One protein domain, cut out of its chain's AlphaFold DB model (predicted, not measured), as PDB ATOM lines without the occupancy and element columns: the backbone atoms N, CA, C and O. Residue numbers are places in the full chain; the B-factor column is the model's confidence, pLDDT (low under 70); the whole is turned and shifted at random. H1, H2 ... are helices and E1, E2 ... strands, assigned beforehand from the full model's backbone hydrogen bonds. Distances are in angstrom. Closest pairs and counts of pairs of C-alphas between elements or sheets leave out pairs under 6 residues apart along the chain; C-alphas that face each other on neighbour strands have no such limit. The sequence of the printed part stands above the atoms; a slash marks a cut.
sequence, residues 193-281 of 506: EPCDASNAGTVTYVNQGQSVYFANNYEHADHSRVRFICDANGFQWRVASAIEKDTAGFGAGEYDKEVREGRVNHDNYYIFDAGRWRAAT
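Overview. This is residues 193 to 281 of the 506 residues of a protein of Fibrobacter sp. UWP2 (UniProt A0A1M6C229). Little regular structure is here: two small lobes, one with the sheet E3 E4 E5, the other with hairpin E1 and E2 and the long unnamed stretch 193 to 227, have the short helix H1 between them. The printed part has 89 residues, 24 in named elements, mixed helices and strands, ordered E1 E2 H1 E3 E4 E5. Both sheets are antiparallel. The whole is compact, radius of gyration of the C-alphas 13.7 A, spanning 41 by 31 by 18 A.

Arrangement. Look first at the meander, each strand the antiparallel neighbour of the one before: E3, residues 258 to 261, E4, residues 269 to 273, and E5, residues 276 to 279. N 260 and O 270 are 2.9 A apart, N 271 and O 278 2.9 A. H1, residues 242 to 246, is on this sheet, height 8.9 A, its O i to N i+4 pair within hydrogen-bond range. In hairpin E1, residues 228 to 230, and E2, residues 237 to 239, N 229 and O 238 are 2.9 A apart. E1 and H1 come closest at C-alphas 229 and 244, 7.7 A.

Along the chain. Find E1's start, C-alpha 228, at (50.188, 43.053, -16.937), and E5's end, C-alpha 279, at (37.793, 29.916, -10.985). E4 measures 12.8 A.

Size, cuts and confidence. The printed part has no cut. H1 to E3 is a long link. Residue 222 is under 70.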
ATOM      1  N   GLU A 193      54.427  48.127 -25.570       93.81
ATOM      2  CA  GLU A 193      53.727  48.894 -26.597       93.81
ATOM      3  C   GLU A 193      52.597  49.733 -25.968       93.81
ATOM      4  O   GLU A 193      52.056  49.355 -24.916       93.81
ATOM      5  N   PRO A 194      52.199  50.857 -26.592       92.81
ATOM      6  CA  PRO A 194      51.041  51.623 -26.150       92.81
ATOM      7  C   PRO A 194      49.814  50.722 -25.973       92.81
ATOM      8  O   PRO A 194      49.519  49.890 -26.827       92.81
ATOM      9  N   CYS A 195      49.110  50.866 -24.852       94.81
ATOM     10  CA  CYS A 195      47.844  50.169 -24.646       94.81
ATOM     11  C   CYS A 195      46.740  50.932 -25.384       94.81
ATOM     12  O   CYS A 195      46.500  52.105 -25.105       94.81
ATOM     13  N   ASP A 196      46.098  50.276 -26.342       95.31
ATOM     14  CA  ASP A 196      45.051  50.845 -27.180       95.31
ATOM     15  C   ASP A 196      44.012  49.780 -27.574       95.31
ATOM     16  O   ASP A 196      43.998  48.655 -27.071       95.31
ATOM     17  N   ALA A 197      43.086  50.130 -28.467       95.00
ATOM     18  CA  ALA A 197      42.027  49.218 -28.894       95.00
ATOM     19  C   ALA A 197      42.539  47.966 -29.631       95.00
ATOM     20  O   ALA A 197      41.831  46.962 -29.669       95.00
ATOM     21  N   SER A 198      43.738  48.006 -30.220       95.44
ATOM     22  CA  SER A 198      44.308  46.896 -30.990       95.44
ATOM     23  C   SER A 198      44.875  45.783 -30.109       95.44
ATOM     24  O   SER A 198      44.885  44.624 -30.525       95.44
ATOM     25  N   ASN A 199      45.306  46.115 -28.889       95.44
ATOM     26  CA  ASN A 199      45.873  45.174 -27.922       95.44
ATOM     27  C   ASN A 199      45.096  45.132 -26.590       95.44
ATOM     28  O   ASN A 199      45.555  44.517 -25.624       95.44
ATOM     29  N   ALA A 200      43.897  45.712 -26.542       95.50
ATOM     30  CA  ALA A 200      42.976  45.596 -25.419       95.50
ATOM     31  C   ALA A 200      42.726  44.126 -25.031       95.50
ATOM     32  O   ALA A 200      42.421  43.276 -25.869       95.50
ATOM     33  N   GLY A 201      42.858  43.821 -23.740       94.19
ATOM     34  CA  GLY A 201      42.714  42.474 -23.183       94.19
ATOM     35  C   GLY A 201      43.945  41.576 -23.344       94.19
ATOM     36  O   GLY A 201      43.946  40.460 -22.826       94.19
ATOM     37  N   THR A 202      45.001  42.033 -24.026       95.75
ATOM     38  CA  THR A 202      46.253  41.269 -24.118       95.75
ATOM     39  C   THR A 202      47.023  41.325 -22.804       95.75
ATOM     40  O   THR A 202      47.029  42.344 -22.110       95.75
ATOM     41  N   VAL A 203      47.670  40.208 -22.463       96.62
ATOM     42  CA  VAL A 203      48.467  40.061 -21.242       96.62
ATOM     43  C   VAL A 203      49.941  39.909 -21.606       96.62
ATOM     44  O   VAL A 203      50.286  39.171 -22.527       96.62
ATOM     45  N   THR A 204      50.812  40.585 -20.862       95.69
ATOM     46  CA  THR A 204      52.266  40.575 -21.040       95.69
ATOM     47  C   THR A 204      53.006  40.428 -19.704       95.69
ATOM     48  O   THR A 204      52.400  40.347 -18.629       95.69
ATOM     49  N   TYR A 205      54.333  40.359 -19.767       95.06
ATOM     50  CA  TYR A 205      55.238  40.227 -18.631       95.06
ATOM     51  C   TYR A 205      56.471  41.115 -18.812       95.06
ATOM     52  O   TYR A 205      56.790  41.543 -19.920       95.06
ATOM     53  N   VAL A 206      57.170  41.384 -17.711       94.81
ATOM     54  CA  VAL A 206      58.413  42.162 -17.715       94.81
ATOM     55  C   VAL A 206      59.567  41.221 -18.042       94.81
ATOM     56  O   VAL A 206      59.807  40.256 -17.317       94.81
ATOM     57  N   ASN A 207      60.277  41.483 -19.136       91.81
ATOM     58  CA  ASN A 207      61.405  40.664 -19.595       91.81
ATOM     59  C   ASN A 207      62.771  41.320 -19.317       91.81
ATOM     60  O   ASN A 207      63.810  40.808 -19.736       91.81
ATOM     61  N   GLN A 208      62.783  42.441 -18.594       92.00
ATOM     62  CA  GLN A 208      63.987  43.125 -18.152       92.00
ATOM     63  C   GLN A 208      64.498  42.506 -16.848       92.00
ATOM     64  O   GLN A 208      63.868  42.649 -15.801       92.00
ATOM     65  N   GLY A 209      65.659  41.844 -16.899       90.50
ATOM     66  CA  GLY A 209      66.240  41.090 -15.775       90.50
ATOM     67  C   GLY A 209      66.557  41.902 -14.513       90.50
ATOM     68  O   GLY A 209      66.845  41.328 -13.470       90.50
ATOM     69  N   GLN A 210      66.524  43.230 -14.597       90.94
ATOM     70  CA  GLN A 210      66.764  44.150 -13.486       90.94
ATOM     71  C   GLN A 210      65.503  44.461 -12.675       90.94
ATOM     72  O   GLN A 210      65.621  45.051 -11.602       90.94
ATOM     73  N   SER A 211      64.321  44.110 -13.188       93.38
ATOM     74  CA  SER A 211      63.052  44.348 -12.507       93.38
ATOM     75  C   SER A 211      62.787  43.287 -11.447       93.38
ATOM     76  O   SER A 211      62.993  42.095 -11.683       93.38
ATOM     77  N   VAL A 212      62.212  43.690 -10.315       91.62
ATOM     78  CA  VAL A 212      61.667  42.752  -9.315       91.62
ATOM     79  C   VAL A 212      60.464  41.958  -9.847       91.62
ATOM     80  O   VAL A 212      60.094  40.931  -9.281       91.62
ATOM     81  N   TYR A 213      59.855  42.411 -10.948       93.50
ATOM     82  CA  TYR A 213      58.749  41.747 -11.640       93.50
ATOM     83  C   TYR A 213      59.191  40.944 -12.867       93.50
ATOM     84  O   TYR A 213      58.345  40.488 -13.639       93.50
ATOM     85  N   PHE A 214      60.501  40.754 -13.046       93.12
ATOM     86  CA  PHE A 214      61.061  39.972 -14.138       93.12
ATOM     87  C   PHE A 214      60.466  38.558 -14.208       93.12
ATOM     88  O   PHE A 214      60.307  37.871 -13.197       93.12
ATOM     89  N   ALA A 215      60.189  38.100 -15.428       91.62
ATOM     90  CA  ALA A 215      59.894  36.710 -15.733       91.62
ATOM     91  C   ALA A 215      60.618  36.282 -17.018       91.62
ATOM     92  O   ALA A 215      60.635  37.007 -18.012       91.62
ATOM     93  N   ASN A 216      61.190  35.073 -17.011       89.62
ATOM     94  CA  ASN A 216      61.894  34.513 -18.173       89.62
ATOM     95  C   ASN A 216      60.953  34.294 -19.367       89.62
ATOM     96  O   ASN A 216      61.333  34.473 -20.522       89.62
ATOM     97  N   ASN A 217      59.723  33.877 -19.082       90.88
ATOM     98  CA  ASN A 217      58.659  33.715 -20.058       90.88
ATOM     99  C   ASN A 217      57.296  33.878 -19.371       90.88
ATOM    100  O   ASN A 217      57.212  34.097 -18.162       90.88
ATOM    101  N   TYR A 218      56.231  33.764 -20.161       91.75
ATOM    102  CA  TYR A 218      54.873  33.963 -19.677       91.75
ATOM    103  C   TYR A 218      54.464  32.995 -18.556       91.75
ATOM    104  O   TYR A 218      53.838  33.437 -17.595       91.75
ATOM    105  N   GLU A 219      54.809  31.710 -18.659       88.94
ATOM    106  CA  GLU A 219      54.306  30.646 -17.770       88.94
ATOM    107  C   GLU A 219      55.187  30.445 -16.530       88.94
ATOM    108  O   GLU A 219      54.703  30.118 -15.453       88.94
ATOM    109  N   HIS A 220      56.488  30.713 -16.636       79.75
ATOM    110  CA  HIS A 220      57.422  30.478 -15.542       79.75
ATOM    111  C   HIS A 220      57.315  31.533 -14.434       79.75
ATOM    112  O   HIS A 220      57.378  32.747 -14.665       79.75
ATOM    113  N   ALA A 221      57.222  31.039 -13.200       72.94
ATOM    114  CA  ALA A 221      57.058  31.822 -11.979       72.94
ATOM    115  C   ALA A 221      58.359  32.015 -11.176       72.94
ATOM    116  O   ALA A 221      58.299  32.567 -10.081       72.94
ATOM    117  N   ASP A 222      59.514  31.582 -11.698       69.50
ATOM    118  CA  ASP A 222      60.786  31.454 -10.957       69.50
ATOM    119  C   ASP A 222      61.301  32.758 -10.314       69.50
ATOM    120  O   ASP A 222      62.202  32.717  -9.482       69.50
ATOM    121  N   HIS A 223      60.753  33.913 -10.708       78.50
ATOM    122  CA  HIS A 223      61.118  35.234 -10.181       78.50
ATOM    123  C   HIS A 223      59.879  36.055  -9.815       78.50
ATOM    124  O   HIS A 223      59.776  36.563  -8.701       78.50
ATOM    125  N   SER A 224      58.905  36.150 -10.726       90.12
ATOM    126  CA  SER A 224      57.655  36.854 -10.463       90.12
ATOM    127  C   SER A 224      56.458  36.199 -11.138       90.12
ATOM    128  O   SER A 224      56.488  35.848 -12.321       90.12
ATOM    129  N   ARG A 225      55.351  36.116 -10.393       92.38
ATOM    130  CA  ARG A 225      54.019  35.756 -10.907       92.38
ATOM    131  C   ARG A 225      53.233  36.983 -11.393       92.38
ATOM    132  O   ARG A 225      52.060  36.854 -11.747       92.38
ATOM    133  N   VAL A 226      53.812  38.187 -11.367       94.00
ATOM    134  CA  VAL A 226      53.132  39.416 -11.808       94.00
ATOM    135  C   VAL A 226      53.082  39.460 -13.332       94.00
ATOM    136  O   VAL A 226      54.073  39.215 -14.018       94.00
ATOM    137  N   ARG A 227      51.896  39.743 -13.866       96.25
ATOM    138  CA  ARG A 227      51.632  39.937 -15.294       96.25
ATOM    139  C   ARG A 227      50.812  41.206 -15.455       96.25
ATOM    140  O   ARG A 227      50.163  41.640 -14.501       96.25
ATOM    141  N   PHE A 228      50.839  41.783 -16.643       96.88
ATOM    142  CA  PHE A 228      50.188  43.053 -16.937       96.88
ATOM    143  C   PHE A 228      49.173  42.861 -18.045       96.88
ATOM    144  O   PHE A 228      49.442  42.126 -18.986       96.88
ATOM    145  N   ILE A 229      48.024  43.513 -17.936       97.12
ATOM    146  CA  ILE A 229      46.967  43.486 -18.946       97.12
ATOM    147  C   ILE A 229      46.711  44.897 -19.458       97.12
ATOM    148  O   ILE A 229      46.687  45.853 -18.675       97.12
ATOM    149  N   CYS A 230      46.527  45.021 -20.770       97.00
ATOM    150  CA  CYS A 230      46.044  46.248 -21.378       97.00
ATOM    151  C   CYS A 230      44.531  46.325 -21.153       97.00
ATOM    152  O   CYS A 230      43.766  45.538 -21.714       97.00
ATOM    153  N   ASP A 231      44.093  47.220 -20.268       94.00
ATOM    154  CA  ASP A 231      42.691  47.303 -19.867       94.00
ATOM    155  C   ASP A 231      41.801  47.784 -21.019       94.00
ATOM    156  O   ASP A 231      42.025  48.850 -21.591       94.00
ATOM    157  N   ALA A 232      40.752  47.021 -21.327       91.75
ATOM    158  CA  ALA A 232      39.881  47.300 -22.466       91.75
ATOM    159  C   ALA A 232      38.992  48.543 -22.296       91.75
ATOM    160  O   ALA A 232      38.474  49.053 -23.286       91.75
ATOM    161  N   ASN A 233      38.794  49.027 -21.064       90.06
ATOM    162  CA  ASN A 233      37.956  50.197 -20.798       90.06
ATOM    163  C   ASN A 233      38.795  51.471 -20.682       90.06
ATOM    164  O   ASN A 233      38.390  52.529 -21.162       90.06
ATOM    165  N   GLY A 234      39.942  51.374 -20.008       86.81
ATOM    166  CA  GLY A 234      40.822  52.509 -19.745       86.81
ATOM    167  C   GLY A 234      41.907  52.734 -20.793       86.81
ATOM    168  O   GLY A 234      42.487  53.816 -20.800       86.81
ATOM    169  N   PHE A 235      42.204  51.739 -21.637       91.88
ATOM    170  CA  PHE A 235      43.383  51.718 -22.512       91.88
ATOM    171  C   PHE A 235      44.667  52.066 -21.746       91.88
ATOM    172  O   PHE A 235      45.492  52.881 -22.156       91.88
ATOM    173  N   GLN A 236      44.808  51.454 -20.570       92.50
ATOM    174  CA  GLN A 236      45.964  51.601 -19.697       92.50
ATOM    175  C   GLN A 236      46.458  50.227 -19.265       92.50
ATOM    176  O   GLN A 236      45.668  49.333 -18.953       92.50
ATOM    177  N   TRP A 237      47.777  50.070 -19.222       95.38
ATOM    178  CA  TRP A 237      48.385  48.901 -18.610       95.38
ATOM    179  C   TRP A 237      48.132  48.921 -17.105       95.38
ATOM    180  O   TRP A 237      48.294  49.947 -16.444       95.38
ATOM    181  N   ARG A 238      47.772  47.762 -16.563       94.31
ATOM    182  CA  ARG A 238      47.651  47.522 -15.123       94.31
ATOM    183  C   ARG A 238      48.098  46.110 -14.791       94.31
ATOM    184  O   ARG A 238      48.211  45.265 -15.679       94.31
ATOM    185  N   VAL A 239      48.304  45.830 -13.508       94.88
ATOM    186  CA  VAL A 239      48.520  44.455 -13.051       94.88
ATOM    187  C   VAL A 239      47.282  43.609 -13.377       94.88
ATOM    188  O   VAL A 239      46.141  44.009 -13.126       94.88
ATOM    189  N   ALA A 240      47.515  42.445 -13.977       95.88
ATOM    190  CA  ALA A 240      46.485  41.471 -14.300       95.88
ATOM    191  C   ALA A 240      46.068  40.698 -13.043       95.88
ATOM    192  O   ALA A 240      46.909  40.249 -12.255       95.88
ATOM    193  N   SER A 241      44.762  40.502 -12.877       94.62
ATOM    194  CA  SER A 241      44.209  39.604 -11.862       94.62
ATOM    195  C   SER A 241      44.627  38.151 -12.117       94.62
ATOM    196  O   SER A 241      45.108  37.801 -13.196       94.62
ATOM    197  N   ALA A 242      44.425  37.281 -11.121       94.69
ATOM    198  CA  ALA A 242      44.756  35.861 -11.240       94.69
ATOM    199  C   ALA A 242      44.083  35.210 -12.456       94.69
ATOM    200  O   ALA A 242      44.766  34.633 -13.290       94.69
ATOM    201  N   ILE A 243      42.770  35.387 -12.617       95.44
ATOM    202  CA  ILE A 243      42.044  34.803 -13.749       95.44
ATOM    203  C   ILE A 243      42.503  35.366 -15.099       95.44
ATOM    204  O   ILE A 243      42.670  34.597 -16.040       95.44
ATOM    205  N   GLU A 244      42.758  36.674 -15.198       95.81
ATOM    206  CA  GLU A 244      43.197  37.303 -16.450       95.81
ATOM    207  C   GLU A 244      44.525  36.716 -16.931       95.81
ATOM    208  O   GLU A 244      44.650  36.361 -18.101       95.81
ATOM    209  N   LYS A 245      45.504  36.557 -16.033       95.75
ATOM    210  CA  LYS A 245      46.814  36.010 -16.409       95.75
ATOM    211  C   LYS A 245      46.822  34.487 -16.532       95.75
ATOM    212  O   LYS A 245      47.488  33.948 -17.412       95.75
ATOM    213  N   ASP A 246      46.070  33.780 -15.700       96.38
ATOM    214  CA  ASP A 246      46.082  32.319 -15.716       96.38
ATOM    215  C   ASP A 246      45.315  31.738 -16.904       96.38
ATOM    216  O   ASP A 246      45.673  30.661 -17.374       96.38
ATOM    217  N   THR A 247      44.310  32.457 -17.415       96.00
ATOM    218  CA  THR A 247      43.476  32.008 -18.544       96.00
ATOM    219  C   THR A 247      43.840  32.663 -19.879       96.00
ATOM    220  O   THR A 247      43.253  32.333 -20.914       96.00
ATOM    221  N   ALA A 248      44.828  33.566 -19.900       94.81
ATOM    222  CA  ALA A 248      45.275  34.202 -21.134       94.81
ATOM    223  C   ALA A 248      45.704  33.144 -22.161       94.81
ATOM    224  O   ALA A 248      46.556  32.296 -21.892       94.81
ATOM    225  N   GLY A 249      45.127  33.201 -23.360       92.06
ATOM    226  CA  GLY A 249      45.422  32.253 -24.435       92.06
ATOM    227  C   GLY A 249      44.731  30.890 -24.316       92.06
ATOM    228  O   GLY A 249      44.929  30.064 -25.199       92.06
ATOM    229  N   PHE A 250      43.887  30.644 -23.305       93.56
ATOM    230  CA  PHE A 250      43.082  29.414 -23.258       93.56
ATOM    231  C   PHE A 250      42.105  29.281 -24.426       93.56
ATOM    232  O   PHE A 250      41.762  28.157 -24.792       93.56
ATOM    233  N   GLY A 251      41.658  30.404 -24.996       91.62
ATOM    234  CA  GLY A 251      40.566  30.421 -25.962       91.62
ATOM    235  C   GLY A 251      39.238  30.003 -25.324       91.62
ATOM    236  O   GLY A 251      39.080  30.037 -24.101       91.62
ATOM    237  N   ALA A 252      38.274  29.614 -26.157       91.38
ATOM    238  CA  ALA A 252      37.105  28.890 -25.669       91.38
ATOM    239  C   ALA A 252      37.543  27.511 -25.146       91.38
ATOM    240  O   ALA A 252      38.487  26.926 -25.682       91.38
ATOM    241  N   GLY A 253      36.869  27.000 -24.114       87.38
ATOM    242  CA  GLY A 253      37.051  25.610 -23.711       87.38
ATOM    243  C   GLY A 253      36.699  24.668 -24.860       87.38
ATOM    244  O   GLY A 253      35.840  24.972 -25.691       87.38
ATOM    245  N   GLU A 254      37.381  23.530 -24.913       85.88
ATOM    246  CA  GLU A 254      37.139  22.492 -25.920       85.88
ATOM    247  C   GLU A 254      35.763  21.836 -25.727       85.88
ATOM    248  O   GLU A 254      35.158  21.350 -26.682       85.88
ATOM    249  N   TYR A 255      35.259  21.852 -24.490       80.31
ATOM    250  CA  TYR A 255      33.958  21.333 -24.084       80.31
ATOM    251  C   TYR A 255      33.477  22.013 -22.796       80.31
ATOM    252  O   TYR A 255      34.249  22.635 -22.065       80.31
ATOM    253  N   ASP A 256      32.177  21.895 -22.524       83.00
ATOM    254  CA  ASP A 256      31.587  22.378 -21.278       83.00
ATOM    255  C   ASP A 256      32.161  21.614 -20.076       83.00
ATOM    256  O   ASP A 256      32.364  20.397 -20.135       83.00
ATOM    257  N   LYS A 257      32.430  22.344 -18.992       82.94
ATOM    258  CA  LYS A 257      33.054  21.867 -17.749       82.94
ATOM    259  C   LYS A 257      34.503  21.401 -17.908       82.94
ATOM    260  O   LYS A 257      35.006  20.648 -17.074       82.94
ATOM    261  N   GLU A 258      35.203  21.857 -18.948       84.38
ATOM    262  CA  GLU A 258      36.645  21.634 -19.061       84.38
ATOM    263  C   GLU A 258      37.379  22.292 -17.889       84.38
ATOM    264  O   GLU A 258      37.206  23.483 -17.647       84.38
ATOM    265  N   VAL A 259      38.237  21.535 -17.198       85.56
ATOM    266  CA  VAL A 259      39.090  22.051 -16.120       85.56
ATOM    267  C   VAL A 259      40.537  22.153 -16.597       85.56
ATOM    268  O   VAL A 259      41.100  21.187 -17.120       85.56
ATOM    269  N   ARG A 260      41.154  23.318 -16.391       87.44
ATOM    270  CA  ARG A 260      42.569  23.585 -16.679       87.44
ATOM    271  C   ARG A 260      43.264  24.197 -15.473       87.44
ATOM    272  O   ARG A 260      42.674  24.962 -14.717       87.44
ATOM    273  N   GLU A 261      44.530  23.857 -15.325       89.19
ATOM    274  CA  GLU A 261      45.448  24.500 -14.391       89.19
ATOM    275  C   GLU A 261      45.836  25.890 -14.910       89.19
ATOM    276  O   GLU A 261      45.970  26.077 -16.121       89.19
ATOM    277  N   GLY A 262      45.994  26.865 -14.019       92.69
ATOM    278  CA  GLY A 262      46.399  28.216 -14.389       92.69
ATOM    279  C   GLY A 262      47.794  28.266 -15.013       92.69
ATOM    280  O   GLY A 262      48.716  27.609 -14.540       92.69
ATOM    281  N   ARG A 263      47.970  29.081 -16.063       93.31
ATOM    282  CA  ARG A 263      49.257  29.184 -16.782       93.31
ATOM    283  C   ARG A 263      50.388  29.824 -15.981       93.31
ATOM    284  O   ARG A 263      51.537  29.633 -16.351       93.31
ATOM    285  N   VAL A 264      50.078  30.644 -14.973       94.00
ATOM    286  CA  VAL A 264      51.078  31.370 -14.166       94.00
ATOM    287  C   VAL A 264      51.021  30.920 -12.709       94.00
ATOM    288  O   VAL A 264      52.053  30.708 -12.072       94.00
ATOM    289  N   ASN A 265      49.815  30.777 -12.158       90.94
ATOM    290  CA  ASN A 265      49.579  30.176 -10.854       90.94
ATOM    291  C   ASN A 265      49.077  28.737 -11.029       90.94
ATOM    292  O   ASN A 265      47.879  28.483 -11.121       90.94
ATOM    293  N   HIS A 266      50.019  27.806 -10.991       86.62
ATOM    294  CA  HIS A 266      49.793  26.360 -11.068       86.62
ATOM    295  C   HIS A 266      48.942  25.788  -9.913       86.62
ATOM    296  O   HIS A 266      48.345  24.722 -10.016       86.62
ATOM    297  N   ASP A 267      48.825  26.537  -8.815       84.00
ATOM    298  CA  ASP A 267      47.972  26.185  -7.674       84.00
ATOM    299  C   ASP A 267      46.480  26.494  -7.933       84.00
ATOM    300  O   ASP A 267      45.601  26.005  -7.219       84.00
ATOM    301  N   ASN A 268      46.183  27.312  -8.950       88.88
ATOM    302  CA  ASN A 268      44.825  27.684  -9.324       88.88
ATOM    303  C   ASN A 268      44.308  26.783 -10.444       88.88
ATOM    304  O   ASN A 268      45.017  26.463 -11.396       88.88
ATOM    305  N   TYR A 269      43.019  26.473 -10.384       89.50
ATOM    306  CA  TYR A 269      42.316  25.748 -11.434       89.50
ATOM    307  C   TYR A 269      41.119  26.559 -11.914       89.50
ATOM    308  O   TYR A 269      40.476  27.280 -11.146       89.50
ATOM    309  N   TYR A 270      40.812  26.419 -13.195       92.81
ATOM    310  CA  TYR A 270      39.751  27.135 -13.883       92.81
ATOM    311  C   TYR A 270      38.863  26.146 -14.610       92.81
ATOM    312  O   TYR A 270      39.356  25.180 -15.182       92.81
ATOM    313  N   ILE A 271      37.560  26.405 -14.593       90.56
ATOM    314  CA  ILE A 271      36.556  25.611 -15.292       90.56
ATOM    315  C   ILE A 271      35.883  26.460 -16.370       90.56
ATOM    316  O   ILE A 271      35.538  27.623 -16.128       90.56
ATOM    317  N   PHE A 272      35.734  25.894 -17.565       92.50
ATOM    318  CA  PHE A 272      34.968  26.486 -18.650       92.50
ATOM    319  C   PHE A 272      33.498  26.125 -18.475       92.50
ATOM    320  O   PHE A 272      33.124  24.968 -18.608       92.50
ATOM    321  N   ASP A 273      32.674  27.107 -18.146       89.12
ATOM    322  CA  ASP A 273      31.275  26.906 -17.781       89.12
ATOM    323  C   ASP A 273      30.439  28.047 -18.364       89.12
ATOM    324  O   ASP A 273      30.803  29.227 -18.264       89.12
ATOM    325  N   ALA A 274      29.339  27.694 -19.028       88.50
ATOM    326  CA  ALA A 274      28.448  28.640 -19.696       88.50
ATOM    327  C   ALA A 274      29.190  29.614 -20.643       88.50
ATOM    328  O   ALA A 274      28.904  30.814 -20.686       88.50
ATOM    329  N   GLY A 275      30.166  29.095 -21.394       90.94
ATOM    330  CA  GLY A 275      30.895  29.843 -22.422       90.94
ATOM    331  C   GLY A 275      32.023  30.745 -21.911       90.94
ATOM    332  O   GLY A 275      32.540  31.555 -22.682       90.94
ATOM    333  N   ARG A 276      32.417  30.639 -20.637       94.12
ATOM    334  CA  ARG A 276      33.496  31.447 -20.048       94.12
ATOM    335  C   ARG A 276      34.326  30.656 -19.050       94.12
ATOM    336  O   ARG A 276      33.824  29.766 -18.374       94.12
ATOM    337  N   TRP A 277      35.590  31.040 -18.911       95.12
ATOM    338  CA  TRP A 277      36.426  30.559 -17.819       95.12
ATOM    339  C   TRP A 277      36.044  31.258 -16.517       95.12
ATOM    340  O   TRP A 277      35.872  32.478 -16.474       95.12
ATOM    341  N   ARG A 278      35.940  30.480 -15.444       94.75
ATOM    342  CA  ARG A 278      35.836  30.966 -14.065       94.75
ATOM    343  C   ARG A 278      36.772  30.167 -13.172       94.75
ATOM    344  O   ARG A 278      37.187  29.072 -13.541       94.75
ATOM    345  N   ALA A 279      37.094  30.701 -11.997       91.88
ATOM    346  CA  ALA A 279      37.793  29.916 -10.985       91.88
ATOM    347  C   ALA A 279      36.986  28.642 -10.676       91.88
ATOM    348  O   ALA A 279      35.763  28.699 -10.488       91.88
ATOM    349  N   ALA A 280      37.668  27.500 -10.674       86.88
ATOM    350  CA  ALA A 280      37.098  26.231 -10.261       86.88
ATOM    351  C   ALA A 280      36.979  26.215  -8.732       86.88
ATOM    352  O   ALA A 280      37.874  26.665  -8.014       86.88
ATOM    353  N   THR A 281      35.877  25.680  -8.216       80.44
ATOM    354  CA  THR A 281      35.790  25.324  -6.798       80.44
ATOM    355  C   THR A 281      36.794  24.207  -6.480       80.44
ATOM    356  O   THR A 281      37.198  23.469  -7.383       80.44
TER     357      THR A 281